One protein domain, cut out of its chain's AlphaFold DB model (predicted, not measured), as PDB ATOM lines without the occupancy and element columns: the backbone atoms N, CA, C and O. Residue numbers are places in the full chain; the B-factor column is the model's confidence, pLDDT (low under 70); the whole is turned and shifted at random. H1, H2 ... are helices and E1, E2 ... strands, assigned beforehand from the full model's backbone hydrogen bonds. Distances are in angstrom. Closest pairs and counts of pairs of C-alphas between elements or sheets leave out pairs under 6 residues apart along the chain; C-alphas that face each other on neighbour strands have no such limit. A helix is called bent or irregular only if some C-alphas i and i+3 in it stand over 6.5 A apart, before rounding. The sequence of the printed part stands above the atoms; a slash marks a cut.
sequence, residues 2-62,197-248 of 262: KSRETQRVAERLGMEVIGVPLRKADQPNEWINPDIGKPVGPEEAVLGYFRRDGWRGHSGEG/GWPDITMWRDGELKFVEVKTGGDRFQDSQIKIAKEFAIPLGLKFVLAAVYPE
ATOM      1  N   LYS A   2     -14.505 -23.411  14.941       54.31
ATOM      2  CA  LYS A   2     -14.185 -24.628  15.724       54.31
ATOM      3  C   LYS A   2     -15.335 -25.198  16.581       54.31
ATOM      4  O   LYS A   2     -15.488 -26.409  16.620       54.31
ATOM      5  N   SER A   3     -16.214 -24.366  17.154       64.06
ATOM      6  CA  SER A   3     -17.373 -24.847  17.943       64.06
ATOM      7  C   SER A   3     -18.343 -25.741  17.152       64.06
ATOM      8  O   SER A   3     -18.967 -26.637  17.710       64.06
ATOM      9  N   ARG A   4     -18.425 -25.551  15.826       74.88
ATOM     10  CA  ARG A   4     -19.282 -26.357  14.940       74.88
ATOM     11  C   ARG A   4     -18.789 -27.795  14.765       74.88
ATOM     12  O   ARG A   4     -19.591 -28.664  14.456       74.88
ATOM     13  N   GLU A   5     -17.489 -28.046  14.901       83.94
ATOM     14  CA  GLU A   5     -16.925 -29.396  14.771       83.94
ATOM     15  C   GLU A   5     -17.298 -30.251  15.984       83.94
ATOM     16  O   GLU A   5     -17.833 -31.345  15.823       83.94
ATOM     17  N   THR A   6     -17.109 -29.704  17.184       87.31
ATOM     18  CA  THR A   6     -17.482 -30.329  18.460       87.31
ATOM     19  C   THR A   6     -18.979 -30.625  18.518       87.31
ATOM     20  O   THR A   6     -19.365 -31.747  18.835       87.31
ATOM     21  N   GLN A   7     -19.822 -29.678  18.088       87.81
ATOM     22  CA  GLN A   7     -21.265 -29.900  17.977       87.81
ATOM     23  C   GLN A   7     -21.605 -31.064  17.028       87.81
ATOM     24  O   GLN A   7     -22.375 -31.946  17.389       87.81
ATOM     25  N   ARG A   8     -20.988 -31.128  15.840       89.69
ATOM     26  CA  ARG A   8     -21.209 -32.239  14.894       89.69
ATOM     27  C   ARG A   8     -20.741 -33.589  15.438       89.69
ATOM     28  O   ARG A   8     -21.281 -34.623  15.056       89.69
ATOM     29  N   VAL A   9     -19.688 -33.618  16.256       92.31
ATOM     30  CA  VAL A   9     -19.255 -34.848  16.935       92.31
ATOM     31  C   VAL A   9     -20.315 -35.277  17.947       92.31
ATOM     32  O   VAL A   9     -20.749 -36.420  17.872       92.31
ATOM     33  N   ALA A  10     -20.784 -34.367  18.802       92.19
ATOM     34  CA  ALA A  10     -21.844 -34.637  19.773       92.19
ATOM     35  C   ALA A  10     -23.133 -35.144  19.103       92.19
ATOM     36  O   ALA A  10     -23.649 -36.192  19.478       92.19
ATOM     37  N   GLU A  11     -23.585 -34.484  18.032       91.94
ATOM     38  CA  GLU A  11     -24.762 -34.901  17.256       91.94
ATOM     39  C   GLU A  11     -24.602 -36.314  16.668       91.94
ATOM     40  O   GLU A  11     -25.527 -37.121  16.730       91.94
ATOM     41  N   ARG A  12     -23.416 -36.661  16.143       92.75
ATOM     42  CA  ARG A  12     -23.127 -38.024  15.649       92.75
ATOM     43  C   ARG A  12     -23.092 -39.076  16.756       92.75
ATOM     44  O   ARG A  12     -23.303 -40.247  16.465       92.75
ATOM     45  N   LEU A  13     -22.791 -38.669  17.984       92.25
ATOM     46  CA  LEU A  13     -22.824 -39.523  19.170       92.25
ATOM     47  C   LEU A  13     -24.220 -39.576  19.812       92.25
ATOM     48  O   LEU A  13     -24.385 -40.245  20.824       92.25
ATOM     49  N   GLY A  14     -25.216 -38.891  19.236       91.50
ATOM     50  CA  GLY A  14     -26.575 -38.831  19.777       91.50
ATOM     51  C   GLY A  14     -26.704 -37.972  21.037       91.50
ATOM     52  O   GLY A  14     -27.704 -38.083  21.740       91.50
ATOM     53  N   MET A  15     -25.713 -37.129  21.335       94.56
ATOM     54  CA  MET A  15     -25.733 -36.260  22.508       94.56
ATOM     55  C   MET A  15     -26.612 -35.035  22.273       94.56
ATOM     56  O   MET A  15     -26.551 -34.389  21.222       94.56
ATOM     57  N   GLU A  16     -27.379 -34.670  23.296       94.25
ATOM     58  CA  GLU A  16     -28.020 -33.361  23.372       94.25
ATOM     59  C   GLU A  16     -26.941 -32.274  23.499       94.25
ATOM     60  O   GLU A  16     -25.964 -32.450  24.227       94.25
ATOM     61  N   VAL A  17     -27.104 -31.149  22.797       94.75
ATOM     62  CA  VAL A  17     -26.178 -30.013  22.882       94.75
ATOM     63  C   VAL A  17     -26.891 -28.842  23.539       94.75
ATOM     64  O   VAL A  17     -27.843 -28.299  22.982       94.75
ATOM     65  N   ILE A  18     -26.401 -28.441  24.709       94.94
ATOM     66  CA  ILE A  18     -26.934 -27.333  25.497       94.94
ATOM     67  C   ILE A  18     -25.942 -26.177  25.445       94.94
ATOM     68  O   ILE A  18     -24.749 -26.339  25.705       94.94
ATOM     69  N   GLY A  19     -26.441 -24.994  25.103       94.19
ATOM     70  CA  GLY A  19     -25.667 -23.766  25.189       94.19
ATOM     71  C   GLY A  19     -25.699 -23.220  26.604       94.19
ATOM     72  O   GLY A  19     -26.779 -22.903  27.090       94.19
ATOM     73  N   VAL A  20     -24.532 -23.073  27.227       95.56
ATOM     74  CA  VAL A  20     -24.429 -22.551  28.591       95.56
ATOM     75  C   VAL A  20     -23.795 -21.158  28.548       95.56
ATOM     76  O   VAL A  20     -22.574 -21.047  28.389       95.56
ATOM     77  N   PRO A  21     -24.602 -20.085  28.637       95.06
ATOM     78  CA  PRO A  21     -24.068 -18.741  28.775       95.06
ATOM     79  C   PRO A  21     -23.459 -18.593  30.172       95.06
ATOM     80  O   PRO A  21     -24.138 -18.832  31.168       95.06
ATOM     81  N   LEU A  22     -22.184 -18.215  30.241       95.56
ATOM     82  CA  LEU A  22     -21.494 -17.929  31.497       95.56
ATOM     83  C   LEU A  22     -20.734 -16.608  31.407       95.56
ATOM     84  O   LEU A  22     -20.152 -16.265  30.375       95.56
ATOM     85  N   ARG A  23     -20.682 -15.868  32.513       95.75
ATOM     86  CA  ARG A  23     -19.821 -14.690  32.638       95.75
ATOM     87  C   ARG A  23     -18.368 -15.114  32.866       95.75
ATOM     88  O   ARG A  23     -18.090 -15.923  33.751       95.75
ATOM     89  N   LYS A  24     -17.431 -14.550  32.100       94.75
ATOM     90  CA  LYS A  24     -15.992 -14.768  32.323       94.75
ATOM     91  C   LYS A  24     -15.524 -14.100  33.614       94.75
ATOM     92  O   LYS A  24     -16.024 -13.034  33.971       94.75
ATOM     93  N   ALA A  25     -14.570 -14.727  34.295       94.12
ATOM     94  CA  ALA A  25     -13.803 -14.080  35.350       94.12
ATOM     95  C   ALA A  25     -12.574 -13.360  34.761       94.12
ATOM     96  O   ALA A  25     -12.360 -13.364  33.546       94.12
ATOM     97  N   ASP A  26     -11.761 -12.755  35.627       91.88
ATOM     98  CA  ASP A  26     -10.554 -12.032  35.209       91.88
ATOM     99  C   ASP A  26      -9.463 -12.976  34.671       91.88
ATOM    100  O   ASP A  26      -8.681 -12.592  33.799       91.88
ATOM    101  N   GLN A  27      -9.407 -14.220  35.167       91.56
ATOM    102  CA  GLN A  27      -8.423 -15.210  34.726       91.56
ATOM    103  C   GLN A  27      -8.872 -15.943  33.443       91.56
ATOM    104  O   GLN A  27     -10.052 -16.269  33.301       91.56
ATOM    105  N   PRO A  28      -7.950 -16.285  32.517       82.06
ATOM    106  CA  PRO A  28      -8.288 -16.811  31.185       82.06
ATOM    107  C   PRO A  28      -9.128 -18.100  31.137       82.06
ATOM    108  O   PRO A  28      -9.825 -18.316  30.144       82.06
ATOM    109  N   ASN A  29      -9.071 -18.924  32.190       87.31
ATOM    110  CA  ASN A  29      -9.755 -20.221  32.289       87.31
ATOM    111  C   ASN A  29     -10.810 -20.260  33.403       87.31
ATOM    112  O   ASN A  29     -11.306 -21.331  33.741       87.31
ATOM    113  N   GLU A  30     -11.143 -19.107  33.979       94.56
ATOM    114  CA  GLU A  30     -12.123 -19.022  35.051       94.56
ATOM    115  C   GLU A  30     -13.424 -18.384  34.567       94.56
ATOM    116  O   GLU A  30     -13.462 -17.445  33.763       94.56
ATOM    117  N   TRP A  31     -14.514 -18.898  35.114       96.44
ATOM    118  CA  TRP A  31     -15.870 -18.451  34.868       96.44
ATOM    119  C   TRP A  31     -16.527 -18.160  36.205       96.44
ATOM    120  O   TRP A  31     -16.229 -18.790  37.219       96.44
ATOM    121  N   ILE A  32     -17.428 -17.187  36.227       97.12
ATOM    122  CA  ILE A  32     -18.202 -16.909  37.429       97.12
ATOM    123  C   ILE A  32     -19.236 -18.016  37.579       97.12
ATOM    124  O   ILE A  32     -20.127 -18.156  36.742       97.12
ATOM    125  N   ASN A  33     -19.141 -18.768  38.674       96.81
ATOM    126  CA  ASN A  33     -20.158 -19.732  39.044       96.81
ATOM    127  C   ASN A  33     -21.480 -18.992  39.327       96.81
ATOM    128  O   ASN A  33     -21.523 -18.153  40.232       96.81
ATOM    129  N   PRO A  34     -22.559 -19.286  38.594       95.94
ATOM    130  CA  PRO A  34     -23.827 -18.589  38.757       95.94
ATOM    131  C   PRO A  34     -24.546 -18.934  40.079       95.94
ATOM    132  O   PRO A  34     -25.375 -18.150  40.538       95.94
ATOM    133  N   ASP A  35     -24.233 -20.053  40.722       95.06
ATOM    134  CA  ASP A  35     -24.808 -20.453  42.013       95.06
ATOM    135  C   ASP A  35     -24.160 -19.691  43.185       95.06
ATOM    136  O   ASP A  35     -24.838 -19.042  43.977       95.06
ATOM    137  N   ILE A  36     -22.822 -19.677  43.245       94.75
ATOM    138  CA  ILE A  36     -22.071 -19.106  44.385       94.75
ATOM    139  C   ILE A  36     -21.445 -17.726  44.121       94.75
ATOM    140  O   ILE A  36     -20.876 -17.123  45.031       94.75
ATOM    141  N   GLY A  37     -21.486 -17.231  42.881       95.31
ATOM    142  CA  GLY A  37     -20.972 -15.913  42.487       95.31
ATOM    143  C   GLY A  37     -19.443 -15.766  42.472       95.31
ATOM    144  O   GLY A  37     -18.952 -14.639  42.408       95.31
ATOM    145  N   LYS A  38     -18.682 -16.866  42.538       96.06
ATOM    146  CA  LYS A  38     -17.207 -16.869  42.613       96.06
ATOM    147  C   LYS A  38     -16.556 -17.382  41.319       96.06
ATOM    148  O   LYS A  38     -17.172 -18.209  40.648       96.06
ATOM    149  N   PRO A  39     -15.329 -16.942  40.983       97.19
ATOM    150  CA  PRO A  39     -14.535 -17.545  39.912       97.19
ATOM    151  C   PRO A  39     -14.226 -19.019  40.199       97.19
ATOM    152  O   PRO A  39     -13.797 -19.355  41.303       97.19
ATOM    153  N   VAL A  40     -14.464 -19.887  39.217       95.88
ATOM    154  CA  VAL A  40     -14.181 -21.332  39.240       95.88
ATOM    155  C   VAL A  40     -13.828 -21.824  37.826       95.88
ATOM    156  O   VAL A  40     -13.978 -21.079  36.856       95.88
ATOM    157  N   GLY A  41     -13.395 -23.080  37.688       95.38
ATOM    158  CA  GLY A  41     -13.237 -23.729  36.379       95.38
ATOM    159  C   GLY A  41     -14.567 -23.882  35.616       95.38
ATOM    160  O   GLY A  41     -15.641 -23.821  36.224       95.38
ATOM    161  N   PRO A  42     -14.529 -24.064  34.286       96.00
ATOM    162  CA  PRO A  42     -15.734 -24.117  33.459       96.00
ATOM    163  C   PRO A  42     -16.711 -25.221  33.881       96.00
ATOM    164  O   PRO A  42     -17.918 -25.007  33.831       96.00
ATOM    165  N   GLU A  43     -16.218 -26.365  34.346       96.62
ATOM    166  CA  GLU A  43     -17.035 -27.508  34.748       96.62
ATOM    167  C   GLU A  43     -17.875 -27.190  35.991       96.62
ATOM    168  O   GLU A  43     -19.093 -27.373  35.997       96.62
ATOM    169  N   GLU A  44     -17.256 -26.611  37.021       95.94
ATOM    170  CA  GLU A  44     -17.970 -26.214  38.238       95.94
ATOM    171  C   GLU A  44     -18.928 -25.041  37.973       95.94
ATOM    172  O   GLU A  44     -20.012 -24.980  38.556       95.94
ATOM    173  N   ALA A  45     -18.587 -24.124  37.058       97.44
ATOM    174  CA  ALA A  45     -19.496 -23.051  36.658       97.44
ATOM    175  C   ALA A  45     -20.719 -23.582  35.887       97.44
ATOM    176  O   ALA A  45     -21.838 -23.127  36.132       97.44
ATOM    177  N   VAL A  46     -20.535 -24.568  35.000       98.12
ATOM    178  CA  VAL A  46     -21.641 -25.263  34.318       98.12
ATOM    179  C   VAL A  46     -22.511 -26.022  35.317       98.12
ATOM    180  O   VAL A  46     -23.737 -25.944  35.241       98.12
ATOM    181  N   LEU A  47     -21.918 -26.713  36.293       97.69
ATOM    182  CA  LEU A  47     -22.690 -27.369  37.346       97.69
ATOM    183  C   LEU A  47     -23.504 -26.348  38.158       97.69
ATOM    184  O   LEU A  47     -24.690 -26.563  38.400       97.69
ATOM    185  N   GLY A  48     -22.910 -25.200  38.496       97.69
ATOM    186  CA  GLY A  48     -23.618 -24.078  39.115       97.69
ATOM    187  C   GLY A  48     -24.790 -23.557  38.276       97.69
ATOM    188  O   GLY A  48     -25.831 -23.200  38.825       97.69
ATOM    189  N   TYR A  49     -24.660 -23.540  36.946       97.69
ATOM    190  CA  TYR A  49     -25.751 -23.154  36.045       97.69
ATOM    191  C   TYR A  49     -26.936 -24.111  36.184       97.69
ATOM    192  O   TYR A  49     -28.061 -23.666  36.399       97.69
ATOM    193  N   PHE A  50     -26.680 -25.421  36.153       98.12
ATOM    194  CA  PHE A  50     -27.729 -26.430  36.305       98.12
ATOM    195  C   PHE A  50     -28.318 -26.485  37.725       98.12
ATOM    196  O   PHE A  50     -29.507 -26.782  37.873       98.12
ATOM    197  N   ARG A  51     -27.546 -26.150  38.770       97.62
ATOM    198  CA  ARG A  51     -28.045 -26.081  40.159       97.62
ATOM    199  C   ARG A  51     -29.199 -25.097  40.335       97.62
ATOM    200  O   ARG A  51     -30.112 -25.379  41.109       97.62
ATOM    201  N   ARG A  52     -29.225 -23.999  39.572       95.06
ATOM    202  CA  ARG A  52     -30.347 -23.039  39.584       95.06
ATOM    203  C   ARG A  52     -31.678 -23.660  39.150       95.06
ATOM    204  O   ARG A  52     -32.725 -23.217  39.608       95.06
ATOM    205  N   ASP A  53     -31.621 -24.716  38.342       94.56
ATOM    206  CA  ASP A  53     -32.782 -25.489  37.899       94.56
ATOM    207  C   ASP A  53     -32.995 -26.760  38.746       94.56
ATOM    208  O   ASP A  53     -33.704 -27.678  38.334       94.56
ATOM    209  N   GLY A  54     -32.367 -26.853  39.921       96.75
ATOM    210  CA  GLY A  54     -32.544 -27.960  40.863       96.75
ATOM    211  C   GLY A  54     -31.709 -29.208  40.567       96.75
ATOM    212  O   GLY A  54     -31.901 -30.226  41.227       96.75
ATOM    213  N   TRP A  55     -30.787 -29.165  39.600       98.06
ATOM    214  CA  TRP A  55     -29.843 -30.267  39.407       98.06
ATOM    215  C   TRP A  55     -28.831 -30.329  40.544       98.06
ATOM    216  O   TRP A  55     -28.350 -29.311  41.038       98.06
ATOM    217  N   ARG A  56     -28.447 -31.544  40.920       97.38
ATOM    218  CA  ARG A  56     -27.350 -31.807  41.853       97.38
ATOM    219  C   ARG A  56     -26.338 -32.704  41.172       97.38
ATOM    220  O   ARG A  56     -26.675 -33.402  40.225       97.38
ATOM    221  N   GLY A  57     -25.084 -32.661  41.595       95.69
ATOM    222  CA  GLY A  57     -24.051 -33.424  40.913       95.69
ATOM    223  C   GLY A  57     -22.650 -33.130  41.403       95.69
ATOM    224  O   GLY A  57     -22.450 -32.363  42.347       95.69
ATOM    225  N   HIS A  58     -21.697 -33.739  40.710       94.62
ATOM    226  CA  HIS A  58     -20.272 -33.655  40.980       94.62
ATOM    227  C   HIS A  58     -19.502 -33.434  39.675       94.62
ATOM    228  O   HIS A  58     -19.721 -34.151  38.695       94.62
ATOM    229  N   SER A  59     -18.560 -32.489  39.697       93.50
ATOM    230  CA  SER A  59     -17.582 -32.254  38.634       93.50
ATOM    231  C   SER A  59     -16.279 -33.000  38.936       93.50
ATOM    232  O   SER A  59     -15.597 -32.705  39.914       93.50
ATOM    233  N   GLY A  60     -15.933 -33.999  38.128       90.12
ATOM    234  CA  GLY A  60     -14.668 -34.723  38.262       90.12
ATOM    235  C   GLY A  60     -14.566 -35.964  37.393       90.12
ATOM    236  O   GLY A  60     -14.189 -37.013  37.905       90.12
ATOM    237  N   GLU A  61     -14.937 -35.848  36.115       91.00
ATOM    238  CA  GLU A  61     -14.579 -36.807  35.056       91.00
ATOM    239  C   GLU A  61     -14.964 -38.260  35.390       91.00
ATOM    240  O   GLU A  61     -14.160 -39.187  35.330       91.00
ATOM    241  N   GLY A  62     -16.207 -38.468  35.834       88.25
ATOM    242  CA  GLY A  62     -16.705 -39.786  36.250       88.25
ATOM    243  C   GLY A  62     -16.155 -40.317  37.580       88.25
ATOM    244  O   GLY A  62     -16.577 -41.389  38.013       88.25
ATOM    245  N   GLY A 197     -11.842 -40.538  30.080       94.00
ATOM    246  CA  GLY A 197     -12.778 -40.009  29.084       94.00
ATOM    247  C   GLY A 197     -14.244 -40.054  29.513       94.00
ATOM    248  O   GLY A 197     -15.122 -39.894  28.669       94.00
ATOM    249  N   TRP A 198     -14.516 -40.286  30.798       96.19
ATOM    250  CA  TRP A 198     -15.844 -40.053  31.353       96.19
ATOM    251  C   TRP A 198     -16.176 -38.558  31.318       96.19
ATOM    252  O   TRP A 198     -15.261 -37.752  31.473       96.19
ATOM    253  N   PRO A 199     -17.454 -38.183  31.136       97.25
ATOM    254  CA  PRO A 199     -17.832 -36.777  31.086       97.25
ATOM    255  C   PRO A 199     -17.489 -36.028  32.371       97.25
ATOM    256  O   PRO A 199     -17.535 -36.595  33.469       97.25
ATOM    257  N   ASP A 200     -17.198 -34.741  32.215       97.12
ATOM    258  CA  ASP A 200     -16.731 -33.860  33.285       97.12
ATOM    259  C   ASP A 200     -17.666 -33.851  34.498       97.12
ATOM    260  O   ASP A 200     -17.207 -33.879  35.641       97.12
ATOM    261  N   ILE A 201     -18.982 -33.873  34.266       97.88
ATOM    262  CA  ILE A 201     -20.001 -33.776  35.314       97.88
ATOM    263  C   ILE A 201     -20.901 -35.013  35.301       97.88
ATOM    264  O   ILE A 201     -21.443 -35.403  34.268       97.88
ATOM    265  N   THR A 202     -21.147 -35.584  36.480       97.56
ATOM    266  CA  THR A 202     -22.265 -36.511  36.725       97.56
ATOM    267  C   THR A 202     -23.317 -35.779  37.547       97.56
ATOM    268  O   THR A 202     -23.004 -35.297  38.637       97.56
ATOM    269  N   MET A 203     -24.544 -35.665  37.038       98.00
ATOM    270  CA  MET A 203     -25.608 -34.898  37.694       98.00
ATOM    271  C   MET A 203     -26.972 -35.567  37.593       98.00
ATOM    272  O   MET A 203     -27.256 -36.290  36.641       98.00
ATOM    273  N   TRP A 204     -27.831 -35.292  38.563       98.31
ATOM    274  CA  TRP A 204     -29.154 -35.876  38.681       98.31
ATOM    275  C   TRP A 204     -30.197 -34.862  39.147       98.31
ATOM    276  O   TRP A 204     -29.880 -33.860  39.796       98.31
ATOM    277  N   ARG A 205     -31.455 -35.132  38.794       97.31
ATOM    278  CA  ARG A 205     -32.641 -34.386  39.232       97.31
ATOM    279  C   ARG A 205     -33.890 -35.229  38.990       97.31
ATOM    280  O   ARG A 205     -34.023 -35.789  37.912       97.31
ATOM    281  N   ASP A 206     -34.799 -35.307  39.960       94.81
ATOM    282  CA  ASP A 206     -36.112 -35.965  39.809       94.81
ATOM    283  C   ASP A 206     -36.053 -37.395  39.222       94.81
ATOM    284  O   ASP A 206     -36.867 -37.778  38.384       94.81
ATOM    285  N   GLY A 207     -35.057 -38.189  39.635       94.88
ATOM    286  CA  GLY A 207     -34.838 -39.554  39.132       94.88
ATOM    287  C   GLY A 207     -34.169 -39.638  37.752       94.88
ATOM    288  O   GLY A 207     -33.927 -40.735  37.253       94.88
ATOM    289  N   GLU A 208     -33.835 -38.507  37.130       96.25
ATOM    290  CA  GLU A 208     -33.068 -38.443  35.888       96.25
ATOM    291  C   GLU A 208     -31.567 -38.335  36.189       96.25
ATOM    292  O   GLU A 208     -31.158 -37.489  36.982       96.25
ATOM    293  N   LEU A 209     -30.744 -39.148  35.515       97.88
ATOM    294  CA  LEU A 209     -29.277 -39.096  35.558       97.88
ATOM    295  C   LEU A 209     -28.720 -38.606  34.216       97.88
ATOM    296  O   LEU A 209     -29.102 -39.107  33.156       97.88
ATOM    297  N   LYS A 210     -27.783 -37.656  34.259       97.94
ATOM    298  CA  LYS A 210     -27.059 -37.124  33.100       97.94
ATOM    299  C   LYS A 210     -25.556 -37.135  33.329       97.94
ATOM    300  O   LYS A 210     -25.072 -36.886  34.433       97.94
ATOM    301  N   PHE A 211     -24.832 -37.325  32.235       98.25
ATOM    302  CA  PHE A 211     -23.390 -37.142  32.174       98.25
ATOM    303  C   PHE A 211     -23.091 -36.007  31.200       98.25
ATOM    304  O   PHE A 211     -23.485 -36.071  30.035       98.25
ATOM    305  N   VAL A 212     -22.459 -34.943  31.680       98.38
ATOM    306  CA  VAL A 212     -22.269 -33.714  30.908       98.38
ATOM    307  C   VAL A 212     -20.795 -33.514  30.621       98.38
ATOM    308  O   VAL A 212     -19.988 -33.404  31.536       98.38
ATOM    309  N   GLU A 213     -20.474 -33.459  29.337       98.25
ATOM    310  CA  GLU A 213     -19.175 -33.047  28.827       98.25
ATOM    311  C   GLU A 213     -19.196 -31.536  28.599       98.25
ATOM    312  O   GLU A 213     -20.085 -31.011  27.924       98.25
ATOM    313  N   VAL A 214     -18.205 -30.834  29.123       97.38
ATOM    314  CA  VAL A 214     -18.077 -29.384  29.077       97.38
ATOM    315  C   VAL A 214     -17.046 -29.015  28.021       97.38
ATOM    316  O   VAL A 214     -15.934 -29.535  27.972       97.38
ATOM    317  N   LYS A 215     -17.412 -28.097  27.125       95.44
ATOM    318  CA  LYS A 215     -16.486 -27.572  26.114       95.44
ATOM    319  C   LYS A 215     -16.580 -26.065  26.047       95.44
ATOM    320  O   LYS A 215     -17.653 -25.504  25.817       95.44
ATOM    321  N   THR A 216     -15.435 -25.413  26.186       92.56
ATOM    322  CA  THR A 216     -15.297 -23.973  26.002       92.56
ATOM    323  C   THR A 216     -14.887 -23.640  24.564       92.56
ATOM    324  O   THR A 216     -14.769 -24.498  23.680       92.56
ATOM    325  N   GLY A 217     -14.716 -22.347  24.282       86.38
ATOM    326  CA  GLY A 217     -14.384 -21.850  22.954       86.38
ATOM    327  C   GLY A 217     -13.025 -22.340  22.449       86.38
ATOM    328  O   GLY A 217     -12.010 -21.695  22.678       86.38
ATOM    329  N   GLY A 218     -13.025 -23.413  21.657       83.81
ATOM    330  CA  GLY A 218     -11.818 -23.954  21.021       83.81
ATOM    331  C   GLY A 218     -11.546 -25.420  21.337       83.81
ATOM    332  O   GLY A 218     -10.752 -26.029  20.617       83.81
ATOM    333  N   ASP A 219     -12.245 -25.978  22.326       90.44
ATOM    334  CA  ASP A 219     -12.057 -27.355  22.769       90.44
ATOM    335  C   ASP A 219     -12.629 -28.371  21.782       90.44
ATOM    336  O   ASP A 219     -13.579 -28.112  21.029       90.44
ATOM    337  N   ARG A 220     -12.036 -29.566  21.805       91.19
ATOM    338  CA  ARG A 220     -12.430 -30.720  20.997       91.19
ATOM    339  C   ARG A 220     -12.673 -31.925  21.894       91.19
ATOM    340  O   ARG A 220     -12.169 -31.991  23.014       91.19
ATOM    341  N   PHE A 221     -13.434 -32.879  21.373       93.81
ATOM    342  CA  PHE A 221     -13.520 -34.199  21.979       93.81
ATOM    343  C   PHE A 221     -12.185 -34.927  21.846       93.81
ATOM    344  O   PHE A 221     -11.595 -34.943  20.763       93.81
ATOM    345  N   GLN A 222     -11.740 -35.534  22.939       94.50
ATOM    346  CA  GLN A 222     -10.638 -36.488  22.926       94.50
ATOM    347  C   GLN A 222     -11.133 -37.868  22.474       94.50
ATOM    348  O   GLN A 222     -12.309 -38.205  22.633       94.50
ATOM    349  N   ASP A 223     -10.231 -38.702  21.954       95.75
ATOM    350  CA  ASP A 223     -10.579 -40.051  21.488       95.75
ATOM    351  C   ASP A 223     -11.139 -40.935  22.613       95.75
ATOM    352  O   ASP A 223     -12.062 -41.716  22.383       95.75
ATOM    353  N   SER A 224     -10.636 -40.773  23.842       95.50
ATOM    354  CA  SER A 224     -11.155 -41.445  25.041       95.50
ATOM    355  C   SER A 224     -12.617 -41.082  25.316       95.50
ATOM    356  O   SER A 224     -13.428 -41.968  25.563       95.50
ATOM    357  N   GLN A 225     -12.983 -39.804  25.188       96.31
ATOM    358  CA  GLN A 225     -14.354 -39.319  25.394       96.31
ATOM    359  C   GLN A 225     -15.310 -39.871  24.330       96.31
ATOM    360  O   GLN A 225     -16.407 -40.339  24.634       96.31
ATOM    361  N   ILE A 226     -14.864 -39.889  23.069       96.50
ATOM    362  CA  ILE A 226     -15.620 -40.496  21.964       96.50
ATOM    363  C   ILE A 226     -15.808 -41.998  22.208       96.50
ATOM    364  O   ILE A 226     -16.891 -42.526  21.951       96.50
ATOM    365  N   LYS A 227     -14.769 -42.689  22.692       96.62
ATOM    366  CA  LYS A 227     -14.819 -44.117  23.019       96.62
ATOM    367  C   LYS A 227     -15.834 -44.386  24.133       96.62
ATOM    368  O   LYS A 227     -16.724 -45.200  23.917       96.62
ATOM    369  N   ILE A 228     -15.773 -43.672  25.262       96.69
ATOM    370  CA  ILE A 228     -16.735 -43.848  26.366       96.69
ATOM    371  C   ILE A 228     -18.171 -43.593  25.897       96.69
ATOM    372  O   ILE A 228     -19.057 -44.400  26.166       96.69
ATOM    373  N   ALA A 229     -18.412 -42.540  25.115       95.75
ATOM    374  CA  ALA A 229     -19.743 -42.282  24.569       95.75
ATOM    375  C   ALA A 229     -20.268 -43.436  23.691       95.75
ATOM    376  O   ALA A 229     -21.430 -43.827  23.796       95.75
ATOM    377  N   LYS A 230     -19.418 -44.008  22.831       95.88
ATOM    378  CA  LYS A 230     -19.811 -45.107  21.935       95.88
ATOM    379  C   LYS A 230     -19.998 -46.441  22.648       95.88
ATOM    380  O   LYS A 230     -20.894 -47.186  22.276       95.88
ATOM    381  N   GLU A 231     -19.147 -46.740  23.623       96.75
ATOM    382  CA  GLU A 231     -19.107 -48.043  24.296       96.75
ATOM    383  C   GLU A 231     -20.048 -48.114  25.505       96.75
ATOM    384  O   GLU A 231     -20.524 -49.197  25.836       96.75
ATOM    385  N   PHE A 232     -20.345 -46.977  26.146       96.75
ATOM    386  CA  PHE A 232     -21.213 -46.911  27.325       96.75
ATOM    387  C   PHE A 232     -22.511 -46.167  27.043       96.75
ATOM    388  O   PHE A 232     -23.584 -46.720  27.265       96.75
ATOM    389  N   ALA A 233     -22.448 -44.926  26.548       93.81
ATOM    390  CA  ALA A 233     -23.648 -44.096  26.483       93.81
ATOM    391  C   ALA A 233     -24.705 -44.663  25.533       93.81
ATOM    392  O   ALA A 233     -25.852 -44.848  25.930       93.81
ATOM    393  N   ILE A 234     -24.310 -45.000  24.303       91.06
ATOM    394  CA  ILE A 234     -25.238 -45.541  23.303       91.06
ATOM    395  C   ILE A 234     -25.772 -46.929  23.711       91.06
ATOM    396  O   ILE A 234     -26.992 -47.096  23.718       91.06
ATOM    397  N   PRO A 235     -24.934 -47.923  24.075       95.06
ATOM    398  CA  PRO A 235     -25.419 -49.279  24.335       95.06
ATOM    399  C   PRO A 235     -26.221 -49.400  25.632       95.06
ATOM    400  O   PRO A 235     -27.139 -50.211  25.699       95.06
ATOM    401  N   LEU A 236     -25.890 -48.593  26.647       95.94
ATOM    402  CA  LEU A 236     -26.558 -48.618  27.953       95.94
ATOM    403  C   LEU A 236     -27.659 -47.551  28.078       95.94
ATOM    404  O   LEU A 236     -28.276 -47.428  29.133       95.94
ATOM    405  N   GLY A 237     -27.899 -46.758  27.027       95.06
ATOM    406  CA  GLY A 237     -28.897 -45.688  27.036       95.06
ATOM    407  C   GLY A 237     -28.601 -44.563  28.036       95.06
ATOM    408  O   GLY A 237     -29.535 -43.939  28.539       95.06
ATOM    409  N   LEU A 238     -27.327 -44.299  28.354       96.38
ATOM    410  CA  LEU A 238     -26.956 -43.217  29.273       96.38
ATOM    411  C   LEU A 238     -27.160 -41.860  28.598       96.38
ATOM    412  O   LEU A 238     -26.736 -41.640  27.461       96.38
ATOM    413  N   LYS A 239     -27.739 -40.907  29.330       96.94
ATOM    414  CA  LYS A 239     -27.988 -39.562  28.810       96.94
ATOM    415  C   LYS A 239     -26.728 -38.701  28.870       96.94
ATOM    416  O   LYS A 239     -26.488 -37.986  29.842       96.94
ATOM    417  N   PHE A 240     -25.921 -38.792  27.817       97.50
ATOM    418  CA  PHE A 240     -24.747 -37.945  27.630       97.50
ATOM    419  C   PHE A 240     -25.140 -36.632  26.945       97.50
ATOM    420  O   PHE A 240     -25.893 -36.620  25.969       97.50
ATOM    421  N   VAL A 241     -24.619 -35.524  27.463       97.44
ATOM    422  CA  VAL A 241     -24.938 -34.162  27.022       97.44
ATOM    423  C   VAL A 241     -23.646 -33.385  26.805       97.44
ATOM    424  O   VAL A 241     -22.718 -33.491  27.598       97.44
ATOM    425  N   LEU A 242     -23.596 -32.568  25.756       97.56
ATOM    426  CA  LEU A 242     -22.554 -31.565  25.561       97.56
ATOM    427  C   LEU A 242     -23.041 -30.211  26.089       97.56
ATOM    428  O   LEU A 242     -23.965 -29.624  25.526       97.56
ATOM    429  N   ALA A 243     -22.379 -29.678  27.112       97.38
ATOM    430  CA  ALA A 243     -22.499 -28.290  27.536       97.38
ATOM    431  C   ALA A 243     -21.471 -27.425  26.791       97.38
ATOM    432  O   ALA A 243     -20.280 -27.413  27.107       97.38
ATOM    433  N   ALA A 244     -21.933 -26.687  25.782       95.31
ATOM    434  CA  ALA A 244     -21.109 -25.742  25.040       95.31
ATOM    435  C   ALA A 244     -21.142 -24.368  25.724       95.31
ATOM    436  O   ALA A 244     -22.139 -23.646  25.648       95.31
ATOM    437  N   VAL A 245     -20.038 -24.007  26.374       94.38
ATOM    438  CA  VAL A 245     -19.901 -22.760  27.132       94.38
ATOM    439  C   VAL A 245     -19.584 -21.593  26.203       94.38
ATOM    440  O   VAL A 245     -18.688 -21.675  25.356       94.38
ATOM    441  N   TYR A 246     -20.281 -20.473  26.390       91.44
ATOM    442  CA  TYR A 246     -19.985 -19.216  25.704       91.44
ATOM    443  C   TYR A 246     -20.161 -18.006  26.632       91.44
ATOM    444  O   TYR A 246     -20.953 -18.066  27.570       91.44
ATOM    445  N   PRO A 247     -19.433 -16.897  26.391       91.88
ATOM    446  CA  PRO A 247     -19.602 -15.676  27.176       91.88
ATOM    447  C   PRO A 247     -21.028 -15.121  27.086       91.88
ATOM    448  O   PRO A 247     -21.548 -14.980  25.981       91.88
ATOM    449  N   GLU A 248     -21.632 -14.753  28.218       87.38
ATOM    450  CA  GLU A 248     -22.974 -14.134  28.281       87.38
ATOM    451  C   GLU A 248     -23.133 -12.925  27.341       87.38
ATOM    452  O   GLU A 248     -24.167 -12.781  26.691       87.38
TER     453      GLU A 248
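Overview. This is residues 2 to 62 and 197 to 248 of the 262 residues of the protein "VRR-NUC domain-containing protein" of Planctomycetia bacterium (UniProt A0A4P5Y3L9). A strongly twisted sheet of five strands curls like part of a barrel round helix H2, while H1 runs along its other face, over E5. H3 packs on the sheet near the beginning of E5, and a long loop, residues 23 to 41, lies far from the mean of the C-alphas. The printed part has 113 residues with three named helices and five strands, in the order H1 E1 H2 E2 E3 E4 H3 E5; the mixed sheet runs E1 E5 E4 E3 E2. The class is mixed, helices and strands; the whole is compact, with a radius of gyration of the C-alphas of 13.4 A and spans of 40 by 34 by 19 A.

Along the chain. The strands are E1, residues 16 to 22, 18.6 A; E5, 239 to 247, 25.4 A; E4, 208 to 215, 22.1 A; E3, 201 to 205; and E2, 56 to 59. The helices are H1, 3 to 12; H2, 42 to 51; and H3, 223 to 236, 19.2 A. C-alpha 3 is at (-17.373, -24.847, 17.943), C-alpha 247 at (-19.602, -15.676, 27.176).

Arrangement. E5 is parallel to E1, N 18 to O 242 at 2.8 A, and to E4, N 213 to O 241 at 2.8 A. E3 is antiparallel to E4, a hairpin, N 203 to O 210 at 2.9 A, and to E2, N 58 to O 202 at 2.9 A. The sheet curls round H2; the closest C-alphas of H2 and E2, Glu 44 and Ser 59, are 6.1 A apart. H1 and H3 are on the opposite face from H2, making three layers, helices on both faces of a sheet. H1 has a height over the sheet of 9.7 A and runs along the strands, at 10 degrees to E5 on the local plane. The closest C-alphas of H3 and E5, Ala 233 and Phe 240, are 6.4 A apart. E4, H3 and E5 form a strand-helix-strand unit, parallel neighbour strands with a helix between, its crossover right-handed. H3 is only just irregular: C-alphas 231 and 234 are 6.7 A apart. Every O i to N i+4 pair is within hydrogen-bond range in H1 and H2, and 8 of 10 in H3.

Size, cuts and confidence. The C-alphas farthest apart, Asp 26 and Pro 235, are 41.6 A apart. Residues 63 to 196 are not printed; C-alphas 62 and 197 are 8.2 A apart across the cut. The link from E1 to H2 is long. Residues 2 to 3 are under 70 in pLDDT.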